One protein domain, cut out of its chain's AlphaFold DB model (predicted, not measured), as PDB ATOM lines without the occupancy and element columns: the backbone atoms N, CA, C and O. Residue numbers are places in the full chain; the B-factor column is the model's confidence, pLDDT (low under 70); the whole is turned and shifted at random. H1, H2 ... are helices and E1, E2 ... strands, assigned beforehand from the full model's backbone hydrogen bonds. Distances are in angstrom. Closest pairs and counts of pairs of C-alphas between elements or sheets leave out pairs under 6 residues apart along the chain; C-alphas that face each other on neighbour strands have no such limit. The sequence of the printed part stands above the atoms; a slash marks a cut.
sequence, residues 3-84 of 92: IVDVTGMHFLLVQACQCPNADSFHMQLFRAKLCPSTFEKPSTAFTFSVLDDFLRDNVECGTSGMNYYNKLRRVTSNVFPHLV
ATOM      1  N   ILE A   3     218.672 231.574 206.181       95.44
ATOM      2  CA  ILE A   3     218.941 231.021 207.505       95.44
ATOM      3  C   ILE A   3     219.296 232.175 208.430       95.44
ATOM      4  O   ILE A   3     220.246 232.912 208.179       95.44
ATOM      5  N   VAL A   4     218.511 232.337 209.483       96.38
ATOM      6  CA  VAL A   4     218.740 233.331 210.524       96.38
ATOM      7  C   VAL A   4     219.488 232.650 211.661       96.38
ATOM      8  O   VAL A   4     219.013 231.655 212.208       96.38
ATOM      9  N   ASP A   5     220.656 233.184 211.988       97.06
ATOM     10  CA  ASP A   5     221.546 232.700 213.034       97.06
ATOM     11  C   ASP A   5     222.022 233.867 213.915       97.06
ATOM     12  O   ASP A   5     221.907 235.033 213.534       97.06
ATOM     13  N   VAL A   6     222.594 233.572 215.083       97.19
ATOM     14  CA  VAL A   6     223.209 234.587 215.958       97.19
ATOM     15  C   VAL A   6     224.332 235.364 215.260       97.19
ATOM     16  O   VAL A   6     224.581 236.523 215.583       97.19
ATOM     17  N   THR A   7     224.978 234.757 214.259       96.25
ATOM     18  CA  THR A   7     225.999 235.391 213.411       96.25
ATOM     19  C   THR A   7     225.426 236.256 212.283       96.25
ATOM     20  O   THR A   7     226.190 236.873 211.542       96.25
ATOM     21  N   GLY A   8     224.101 236.323 212.137       94.50
ATOM     22  CA  GLY A   8     223.422 237.117 211.119       94.50
ATOM     23  C   GLY A   8     222.530 236.288 210.196       94.50
ATOM     24  O   GLY A   8     222.061 235.203 210.532       94.50
ATOM     25  N   MET A   9     222.239 236.842 209.021       94.75
ATOM     26  CA  MET A   9     221.291 236.283 208.061       94.75
ATOM     27  C   MET A   9     222.022 235.797 206.815       94.75
ATOM     28  O   MET A   9     222.624 236.582 206.082       94.75
ATOM     29  N   HIS A  10     221.910 234.500 206.548       93.62
ATOM     30  CA  HIS A  10     222.669 233.804 205.517       93.62
ATOM     31  C   HIS A  10     221.738 233.299 204.422       93.62
ATOM     32  O   HIS A  10     220.788 232.567 204.689       93.62
ATOM     33  N   PHE A  11     221.997 233.662 203.168       92.62
ATOM     34  CA  PHE A  11     221.230 233.131 202.045       92.62
ATOM     35  C   PHE A  11     221.915 231.886 201.479       92.62
ATOM     36  O   PHE A  11     222.972 231.992 200.863       92.62
ATOM     37  N   LEU A  12     221.295 230.717 201.658       91.12
ATOM     38  CA  LEU A  12     221.811 229.440 201.160       91.12
ATOM     39  C   LEU A  12     220.815 228.760 200.217       91.12
ATOM     40  O   LEU A  12     219.593 228.819 200.405       91.12
ATOM     41  N   LEU A  13     221.340 228.066 199.209       90.75
ATOM     42  CA  LEU A  13     220.558 227.138 198.398       90.75
ATOM     43  C   LEU A  13     220.427 225.825 199.166       90.75
ATOM     44  O   LEU A  13     221.410 225.128 199.392       90.75
ATOM     45  N   VAL A  14     219.204 225.508 199.585       90.56
ATOM     46  CA  VAL A  14     218.884 224.280 200.316       90.56
ATOM     47  C   VAL A  14     217.891 223.494 199.479       90.56
ATOM     48  O   VAL A  14     216.871 224.043 199.058       90.56
ATOM     49  N   GLN A  15     218.196 222.224 199.231       90.81
ATOM     50  CA  GLN A  15     217.322 221.303 198.515       90.81
ATOM     51  C   GLN A  15     216.877 220.184 199.447       90.81
ATOM     52  O   GLN A  15     217.662 219.681 200.249       90.81
ATOM     53  N   ALA A  16     215.608 219.799 199.327       90.88
ATOM     54  CA  ALA A  16     215.099 218.617 199.998       90.88
ATOM     55  C   ALA A  16     215.743 217.361 199.397       90.88
ATOM     56  O   ALA A  16     215.835 217.229 198.175       90.88
ATOM     57  N   CYS A  17     216.128 216.423 200.255       93.56
ATOM     58  CA  CYS A  17     216.431 215.055 199.876       93.56
ATOM     59  C   CYS A  17     215.203 214.420 199.206       93.56
ATOM     60  O   CYS A  17     214.086 214.567 199.702       93.56
ATOM     61  N   GLN A  18     215.432 213.721 198.092       93.75
ATOM     62  CA  GLN A  18     214.401 213.095 197.250       93.75
ATOM     63  C   GLN A  18     214.447 211.556 197.307       93.75
ATOM     64  O   GLN A  18     213.946 210.879 196.414       93.75
ATOM     65  N   CYS A  19     215.095 210.978 198.323       95.00
ATOM     66  CA  CYS A  19     215.138 209.525 198.487       95.00
ATOM     67  C   CYS A  19     213.729 208.944 198.743       95.00
ATOM     68  O   CYS A  19     212.899 209.633 199.334       95.00
ATOM     69  N   PRO A  20     213.463 207.665 198.400       91.50
ATOM     70  CA  PRO A  20     212.124 207.057 198.485       91.50
ATOM     71  C   PRO A  20     211.441 207.104 199.863       91.50
ATOM     72  O   PRO A  20     210.220 207.065 199.932       91.50
ATOM     73  N   ASN A  21     212.217 207.224 200.945       91.88
ATOM     74  CA  ASN A  21     211.732 207.328 202.327       91.88
ATOM     75  C   ASN A  21     212.161 208.648 202.992       91.88
ATOM     76  O   ASN A  21     212.344 208.705 204.208       91.88
ATOM     77  N   ALA A  22     212.435 209.686 202.200       91.69
ATOM     78  CA  ALA A  22     212.792 210.985 202.745       91.69
ATOM     79  C   ALA A  22     211.569 211.628 203.416       91.69
ATOM     80  O   ALA A  22     210.472 211.624 202.859       91.69
ATOM     81  N   ASP A  23     211.771 212.206 204.601       92.75
ATOM     82  CA  ASP A  23     210.712 212.953 205.279       92.75
ATOM     83  C   ASP A  23     210.297 214.195 204.467       92.75
ATOM     84  O   ASP A  23     210.996 214.635 203.548       92.75
ATOM     85  N   SER A  24     209.200 214.838 204.868       91.38
ATOM     86  CA  SER A  24     208.824 216.162 204.365       91.38
ATOM     87  C   SER A  24     209.962 217.184 204.528       91.38
ATOM     88  O   SER A  24     210.774 217.111 205.453       91.38
ATOM     89  N   PHE A  25     210.008 218.200 203.660       91.31
ATOM     90  CA  PHE A  25     211.089 219.193 203.689       91.31
ATOM     91  C   PHE A  25     211.235 219.897 205.050       91.31
ATOM     92  O   PHE A  25     212.352 220.086 205.519       91.31
ATOM     93  N   HIS A  26     210.129 220.226 205.728       90.56
ATOM     94  CA  HIS A  26     210.190 220.825 207.064       90.56
ATOM     95  C   HIS A  26     210.802 219.879 208.108       90.56
ATOM     96  O   HIS A  26     211.579 220.330 208.942       90.56
ATOM     97  N   MET A  27     210.530 218.570 208.040       93.00
ATOM     98  CA  MET A  27     211.165 217.587 208.927       93.00
ATOM     99  C   MET A  27     212.655 217.433 208.625       93.00
ATOM    100  O   MET A  27     213.464 217.345 209.547       93.00
ATOM    101  N   GLN A  28     213.042 217.475 207.348       94.69
ATOM    102  CA  GLN A  28     214.455 217.493 206.968       94.69
ATOM    103  C   GLN A  28     215.179 218.730 207.527       94.69
ATOM    104  O   GLN A  28     216.299 218.607 208.020       94.69
ATOM    105  N   LEU A  29     214.532 219.905 207.523       94.81
ATOM    106  CA  LEU A  29     215.065 221.114 208.163       94.81
ATOM    107  C   LEU A  29     215.214 220.934 209.679       94.81
ATOM    108  O   LEU A  29     216.278 221.237 210.218       94.81
ATOM    109  N   PHE A  30     214.219 220.360 210.362       93.88
ATOM    110  CA  PHE A  30     214.331 220.081 211.797       93.88
ATOM    111  C   PHE A  30     215.479 219.121 212.120       93.88
ATOM    112  O   PHE A  30     216.242 219.381 213.051       93.88
ATOM    113  N   ARG A  31     215.674 218.061 211.323       93.62
ATOM    114  CA  ARG A  31     216.840 217.167 211.455       93.62
ATOM    115  C   ARG A  31     218.162 217.918 211.267       93.62
ATOM    116  O   ARG A  31     219.142 217.597 211.933       93.62
ATOM    117  N   ALA A  32     218.178 218.940 210.415       93.56
ATOM    118  CA  ALA A  32     219.312 219.841 210.218       93.56
ATOM    119  C   ALA A  32     219.431 220.944 211.293       93.56
ATOM    120  O   ALA A  32     220.229 221.863 211.135       93.56
ATOM    121  N   LYS A  33     218.670 220.856 212.392       95.25
ATOM    122  CA  LYS A  33     218.618 221.850 213.476       95.25
ATOM    123  C   LYS A  33     218.141 223.240 213.022       95.25
ATOM    124  O   LYS A  33     218.576 224.261 213.559       95.25
ATOM    125  N   LEU A  34     217.233 223.273 212.049       95.81
ATOM    126  CA  LEU A  34     216.619 224.487 211.522       95.81
ATOM    127  C   LEU A  34     215.107 224.457 211.751       95.81
ATOM    128  O   LEU A  34     214.422 223.529 211.331       95.81
ATOM    129  N   CYS A  35     214.584 225.504 212.379       94.69
ATOM    130  CA  CYS A  35     213.156 225.720 212.553       94.69
ATOM    131  C   CYS A  35     212.630 226.582 211.392       94.69
ATOM    132  O   CYS A  35     213.006 227.752 211.288       94.69
ATOM    133  N   PRO A  36     211.816 226.043 210.472       93.81
ATOM    134  CA  PRO A  36     211.300 226.824 209.355       93.81
ATOM    135  C   PRO A  36     210.285 227.877 209.822       93.81
ATOM    136  O   PRO A  36     209.512 227.637 210.746       93.81
ATOM    137  N   SER A  37     210.227 229.025 209.139       91.31
ATOM    138  CA  SER A  37     209.203 230.048 209.413       91.31
ATOM    139  C   SER A  37     207.789 229.577 209.062       91.31
ATOM    140  O   SER A  37     206.816 230.065 209.625       91.31
ATOM    141  N   THR A  38     207.680 228.658 208.100       87.19
ATOM    142  CA  THR A  38     206.433 228.032 207.650       87.19
ATOM    143  C   THR A  38     206.671 226.578 207.276       87.19
ATOM    144  O   THR A  38     207.729 226.221 206.761       87.19
ATOM    145  N   PHE A  39     205.674 225.722 207.485       84.56
ATOM    146  CA  PHE A  39     205.780 224.314 207.086       84.56
ATOM    147  C   PHE A  39     205.695 224.126 205.567       84.56
ATOM    148  O   PHE A  39     206.340 223.231 205.015       84.56
ATOM    149  N   GLU A  40     204.935 224.988 204.891       83.75
ATOM    150  CA  GLU A  40     204.820 225.012 203.438       83.75
ATOM    151  C   GLU A  40     205.836 225.983 202.836       83.75
ATOM    152  O   GLU A  40     205.882 227.158 203.207       83.75
ATOM    153  N   LYS A  41     206.657 225.474 201.907       80.38
ATOM    154  CA  LYS A  41     207.639 226.233 201.108       80.38
ATOM    155  C   LYS A  41     208.381 227.321 201.912       80.38
ATOM    156  O   LYS A  41     208.293 228.499 201.563       80.38
ATOM    157  N   PRO A  42     209.131 226.956 202.968       85.19
ATOM    158  CA  PRO A  42     209.820 227.943 203.783       85.19
ATOM    159  C   PRO A  42     210.817 228.747 202.945       85.19
ATOM    160  O   PRO A  42     211.727 228.202 202.318       85.19
ATOM    161  N   SER A  43     210.655 230.068 202.957       90.75
ATOM    162  CA  SER A  43     211.641 231.024 202.448       90.75
ATOM    163  C   SER A  43     212.697 231.369 203.496       90.75
ATOM    164  O   SER A  43     213.813 231.743 203.123       90.75
ATOM    165  N   THR A  44     212.368 231.175 204.777       93.06
ATOM    166  CA  THR A  44     213.210 231.476 205.938       93.06
ATOM    167  C   THR A  44     213.216 230.305 206.924       93.06
ATOM    168  O   THR A  44     212.209 229.619 207.098       93.06
ATOM    169  N   ALA A  45     214.350 230.075 207.579       95.50
ATOM    170  CA  ALA A  45     214.478 229.180 208.720       95.50
ATOM    171  C   ALA A  45     215.407 229.795 209.775       95.50
ATOM    172  O   ALA A  45     216.265 230.613 209.456       95.50
ATOM    173  N   PHE A  46     215.235 229.394 211.025       96.38
ATOM    174  CA  PHE A  46     215.965 229.896 212.184       96.38
ATOM    175  C   PHE A  46     216.801 228.768 212.781       96.38
ATOM    176  O   PHE A  46     216.323 227.637 212.890       96.38
ATOM    177  N   THR A  47     218.037 229.051 213.183       97.44
ATOM    178  CA  THR A  47     218.786 228.118 214.030       97.44
ATOM    179  C   THR A  47     218.173 228.090 215.429       97.44
ATOM    180  O   THR A  47     217.601 229.073 215.891       97.44
ATOM    181  N   PHE A  48     218.294 226.973 216.144       96.31
ATOM    182  CA  PHE A  48     217.865 226.947 217.549       96.31
ATOM    183  C   PHE A  48     218.636 227.969 218.398       96.31
ATOM    184  O   PHE A  48     218.048 228.619 219.250       96.31
ATOM    185  N   SER A  49     219.912 228.208 218.078       97.69
ATOM    186  CA  SER A  49     220.738 229.206 218.761       97.69
ATOM    187  C   SER A  49     220.166 230.621 218.685       97.69
ATOM    188  O   SER A  49     220.201 231.332 219.684       97.69
ATOM    189  N   VAL A  50     219.614 231.041 217.538       97.69
ATOM    190  CA  VAL A  50     219.017 232.383 217.426       97.69
ATOM    191  C   VAL A  50     217.670 232.482 218.141       97.69
ATOM    192  O   VAL A  50     217.310 233.549 218.632       97.69
ATOM    193  N   LEU A  51     216.930 231.372 218.229       97.12
ATOM    194  CA  LEU A  51     215.696 231.310 219.013       97.12
ATOM    195  C   LEU A  51     216.001 231.421 220.511       97.12
ATOM    196  O   LEU A  51     215.345 232.197 221.202       97.12
ATOM    197  N   ASP A  52     217.024 230.715 220.992       97.44
ATOM    198  CA  ASP A  52     217.462 230.770 222.389       97.44
ATOM    199  C   ASP A  52     218.014 232.157 222.765       97.44
ATOM    200  O   ASP A  52     217.669 232.692 223.819       97.44
ATOM    201  N   ASP A  53     218.826 232.772 221.894       97.62
ATOM    202  CA  ASP A  53     219.356 234.130 222.101       97.62
ATOM    203  C   ASP A  53     218.227 235.171 222.123       97.62
ATOM    204  O   ASP A  53     218.201 236.036 222.997       97.62
ATOM    205  N   PHE A  54     217.234 235.048 221.232       97.25
ATOM    206  CA  PHE A  54     216.049 235.905 221.265       97.25
ATOM    207  C   PHE A  54     215.246 235.738 222.559       97.25
ATOM    208  O   PHE A  54     214.851 236.737 223.159       97.25
ATOM    209  N   LEU A  55     214.998 234.501 223.000       97.44
ATOM    210  CA  LEU A  55     214.265 234.243 224.241       97.44
ATOM    211  C   LEU A  55     214.987 234.843 225.450       97.44
ATOM    212  O   LEU A  55     214.337 235.448 226.302       97.44
ATOM    213  N   ARG A  56     216.320 234.741 225.503       97.19
ATOM    214  CA  ARG A  56     217.120 235.373 226.556       97.19
ATOM    215  C   ARG A  56     217.005 236.899 226.518       97.19
ATOM    216  O   ARG A  56     216.637 237.488 227.530       97.19
ATOM    217  N   ASP A  57     217.214 237.529 225.361       96.06
ATOM    218  CA  ASP A  57     217.103 238.989 225.200       96.06
ATOM    219  C   ASP A  57     215.684 239.508 225.510       96.06
ATOM    220  O   ASP A  57     215.504 240.633 225.995       96.06
ATOM    221  N   ASN A  58     214.661 238.707 225.207       97.19
ATOM    222  CA  ASN A  58     213.270 239.025 225.500       97.19
ATOM    223  C   ASN A  58     212.987 238.987 227.008       97.19
ATOM    224  O   ASN A  58     212.378 239.922 227.524       97.19
ATOM    225  N   VAL A  59     213.456 237.952 227.709       97.00
ATOM    226  CA  VAL A  59     213.256 237.788 229.157       97.00
ATOM    227  C   VAL A  59     214.090 238.784 229.964       97.00
ATOM    228  O   VAL A  59     213.571 239.390 230.896       97.00
ATOM    229  N   GLU A  60     215.364 238.976 229.618       96.94
ATOM    230  CA  GLU A  60     216.289 239.805 230.402       96.94
ATOM    231  C   GLU A  60     216.092 241.306 230.160       96.94
ATOM    232  O   GLU A  60     216.191 242.103 231.092       96.94
ATOM    233  N   CYS A  61     215.819 241.709 228.916       95.25
ATOM    234  CA  CYS A  61     215.794 243.121 228.524       95.25
ATOM    235  C   CYS A  61     214.443 243.593 227.971       95.25
ATOM    236  O   CYS A  61     214.324 244.750 227.567       95.25
ATOM    237  N   GLY A  62     213.426 242.726 227.904       95.56
ATOM    238  CA  GLY A  62     212.151 243.067 227.265       95.56
ATOM    239  C   GLY A  62     212.294 243.321 225.761       95.56
ATOM    240  O   GLY A  62     211.492 244.051 225.172       95.56
ATOM    241  N   THR A  63     213.334 242.771 225.124       95.38
ATOM    242  CA  THR A  63     213.626 243.033 223.712       95.38
ATOM    243  C   THR A  63     212.492 242.510 222.834       95.38
ATOM    244  O   THR A  63     212.169 241.323 222.842       95.38
ATOM    245  N   SER A  64     211.880 243.399 222.049       96.38
ATOM    246  CA  SER A  64     210.864 243.013 221.069       96.38
ATOM    247  C   SER A  64     211.489 242.265 219.887       96.38
ATOM    248  O   SER A  64     212.647 242.495 219.533       96.38
ATOM    249  N   GLY A  65     210.698 241.432 219.203       93.44
ATOM    250  CA  GLY A  65     211.160 240.733 217.998       93.44
ATOM    251  C   GLY A  65     211.688 241.681 216.913       93.44
ATOM    252  O   GLY A  65     212.673 241.373 216.252       93.44
ATOM    253  N   MET A  66     211.102 242.878 216.777       93.56
ATOM    254  CA  MET A  66     211.570 243.883 215.815       93.56
ATOM    255  C   MET A  66     212.933 244.476 216.200       93.56
ATOM    256  O   MET A  66     213.793 244.673 215.340       93.56
ATOM    257  N   ASN A  67     213.162 244.741 217.489       95.81
ATOM    258  CA  ASN A  67     214.457 245.231 217.968       95.81
ATOM    259  C   ASN A  67     215.542 244.168 217.787       95.81
ATOM    260  O   ASN A  67     216.627 244.477 217.294       95.81
ATOM    261  N   TYR A  68     215.220 242.912 218.094       96.31
ATOM    262  CA  TYR A  68     216.119 241.784 217.885       96.31
ATOM    263  C   TYR A  68     216.419 241.546 216.395       96.31
ATOM    264  O   TYR A  68     217.568 241.375 215.993       96.31
ATOM    265  N   TYR A  69     215.409 241.655 215.531       93.81
ATOM    266  CA  TYR A  69     215.602 241.635 214.083       93.81
ATOM    267  C   TYR A  69     216.557 242.748 213.626       93.81
ATOM    268  O   TYR A  69     217.500 242.492 212.878       93.81
ATOM    269  N   ASN A  70     216.387 243.976 214.121       93.50
ATOM    270  CA  ASN A  70     217.293 245.085 213.814       93.50
ATOM    271  C   ASN A  70     218.723 244.859 214.341       93.50
ATOM    272  O   ASN A  70     219.673 245.238 213.649       93.50
ATOM    273  N   LYS A  71     218.893 244.219 215.510       95.06
ATOM    274  CA  LYS A  71     220.197 243.744 216.020       95.06
ATOM    275  C   LYS A  71     220.840 242.809 214.994       95.06
ATOM    276  O   LYS A  71     221.932 243.102 214.512       95.06
ATOM    277  N   LEU A  72     220.134 241.766 214.559       95.62
ATOM    278  CA  LEU A  72     220.641 240.804 213.573       95.62
ATOM    279  C   LEU A  72     220.978 241.434 212.213       95.62
ATOM    280  O   LEU A  72     221.955 241.042 211.573       95.62
ATOM    281  N   ARG A  73     220.217 242.437 211.757       94.25
ATOM    282  CA  ARG A  73     220.543 243.175 210.521       94.25
ATOM    283  C   ARG A  73     221.883 243.888 210.623       94.25
ATOM    284  O   ARG A  73     222.650 243.853 209.667       94.25
ATOM    285  N   ARG A  74     222.172 244.504 211.773       94.81
ATOM    286  CA  ARG A  74     223.457 245.170 212.037       94.81
ATOM    287  C   ARG A  74     224.603 244.170 212.171       94.81
ATOM    288  O   ARG A  74     225.688 244.458 211.682       94.81
ATOM    289  N   VAL A  75     224.351 243.001 212.766       95.44
ATOM    290  CA  VAL A  75     225.317 241.888 212.792       95.44
ATOM    291  C   VAL A  75     225.650 241.430 211.368       95.44
ATOM    292  O   VAL A  75     226.816 241.269 211.031       95.44
ATOM    293  N   THR A  76     224.635 241.289 210.511       93.94
ATOM    294  CA  THR A  76     224.804 240.846 209.114       93.94
ATOM    295  C   THR A  76     225.516 241.895 208.256       93.94
ATOM    296  O   THR A  76     226.380 241.572 207.447       93.94
ATOM    297  N   SER A  77     225.137 243.165 208.399       92.31
ATOM    298  CA  SER A  77     225.770 244.288 207.715       92.31
ATOM    299  C   SER A  77     225.665 245.533 208.578       92.31
ATOM    300  O   SER A  77     224.606 246.152 208.692       92.31
ATOM    301  N   ASN A  78     226.791 245.930 209.164       88.56
ATOM    302  CA  ASN A  78     226.839 247.143 209.972       88.56
ATOM    303  C   ASN A  78     226.775 248.414 209.104       88.56
ATOM    304  O   ASN A  78     226.254 249.437 209.539       88.56
ATOM    305  N   VAL A  79     227.273 248.344 207.863       87.94
ATOM    306  CA  VAL A  79     227.336 249.490 206.938       87.94
ATOM    307  C   VAL A  79     225.986 249.736 206.258       87.94
ATOM    308  O   VAL A  79     225.550 250.879 206.142       87.94
ATOM    309  N   PHE A  80     225.286 248.670 205.852       85.81
ATOM    310  CA  PHE A  80     224.002 248.763 205.148       85.81
ATOM    311  C   PHE A  80     222.943 247.826 205.751       85.81
ATOM    312  O   PHE A  80     222.426 246.942 205.062       85.81
ATOM    313  N   PRO A  81     222.554 248.018 207.026       83.81
ATOM    314  CA  PRO A  81     221.599 247.133 207.693       83.81
ATOM    315  C   PRO A  81     220.224 247.152 207.014       83.81
ATOM    316  O   PRO A  81     219.502 246.158 207.035       83.81
ATOM    317  N   HIS A  82     219.862 248.262 206.363       85.69
ATOM    318  CA  HIS A  82     218.578 248.409 205.684       85.69
ATOM    319  C   HIS A  82     218.422 247.498 204.449       85.69
ATOM    320  O   HIS A  82     217.294 247.191 204.070       85.69
ATOM    321  N   LEU A  83     219.529 247.026 203.861       86.06
ATOM    322  CA  LEU A  83     219.520 246.104 202.717       86.06
ATOM    323  C   LEU A  83     219.362 244.636 203.129       86.06
ATOM    324  O   LEU A  83     219.080 243.782 202.292       86.06
ATOM    325  N   VAL A  84     219.516 244.333 204.419       85.31
ATOM    326  CA  VAL A  84     219.300 242.992 204.956       85.31
ATOM    327  C   VAL A  84     217.794 242.792 205.140       85.31
ATOM    328  O   VAL A  84     217.167 243.504 205.934       85.31
TER     329      VAL A  84
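What this domain is: This is residues 3 to 84 of the 92 residues of an uncharacterized protein of Pisolithus microcarpus 441 (UniProt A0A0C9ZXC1). What does the model look like? A small twisted sheet of four short strands has H1 beside its E3 edge, while H2, which runs on from E4, and H3 make a V that grazes the sheet with one part of each helix. The long link of residues 12 to 24 runs from E2 out to one end of the length and comes back to H1; the far end of H2 makes the other end of the length. What is it made of? The printed part has 82 residues with three named helices and four named strands, in the chain order E1 E2 H1 E3 E4 H2 H3; the sheet is mixed, in the order E2 E1 E4 E3, and the class is mixed, helices and strands. How spread out is it? It is only just loose, close to compact, with a radius of gyration of the C-alphas of 14.5 A, and elongated, with spans of 46 by 29 by 18 A.

How they stand to each other: How do the strands pair? The inner strands E1, residues 3 to 5, and E4, residues 44 to 47, are parallel, with N 4 and O 45 2.8 A apart, within hydrogen-bond range. The edge strand E2, residues 8 to 11, is antiparallel to E1, and the two form a hairpin with N 3 and O 10 at 2.8 A. The other edge strand, E3, residues 34 to 36, forms a hairpin with E4, antiparallel, with N 35 and O 46 at 2.8 A. What is beside the sheet? H1, residues 25 to 31, is on the sheet and only just at the sheet's level, at a height of 3.9 A; its closest C-alphas to E3 are those of His 26 and Pro 36, 6.5 A. E2, H1 and E3 form a split strand-helix-strand unit, two strands running the same way with other strands, E1 and E4, between them; its crossover is right-handed. Where are the other helices? H2, residues 48 to 61, only grazes the sheet with residues 48 to 53, and the closest C-alphas of H2 and E1 are those of Val 50 and Asp 5, 5.1 A. H3, residues 65 to 76, only grazes it with residues 69 to 76, and its closest C-alphas to E2 are those of Thr 76 and Gly 8, 4.5 A. H2, with residues 54 to 58 alone, touches H3, with residues 65 to 68 alone, at a steep tilt of 57 degrees, opposite ways, the closest C-alphas being those of Phe 54 and Tyr 68, 6.8 A. What stays apart, and are the helices' backbones in order? H1 is apart from H2 and H3; in H1, H2 and H3 every O i to N i+4 pair is within hydrogen-bond range.

Where its parts are: Where are the strands? E1 begins at C-alpha 3, (218.941, 231.021, 207.505), and is 6.3 A long; E2 is 10.2 A, E3 6.2 A and E4 10.4 A from first to last C-alpha. Where are the helices? H1 is 9.9 A long. H2 is 19.7 A long and ends at C-alpha 61, (215.794, 243.121, 228.524). H3 is 16.3 A long and ends at C-alpha 76, (224.804, 240.846, 209.114).

The domain as a whole: How large is it? The two C-alphas farthest apart are those of Pro 20 and Cys 61, 47.1 A. Is it unbroken, and which links are long? The printed part has no cut; the link from E2 to H1 is long, with 13 residues, while the link from E3 to E4 is short and the others are tight. How confident is the model? The mean pLDDT of the printed part is 93.2, and no printed residue is under 70.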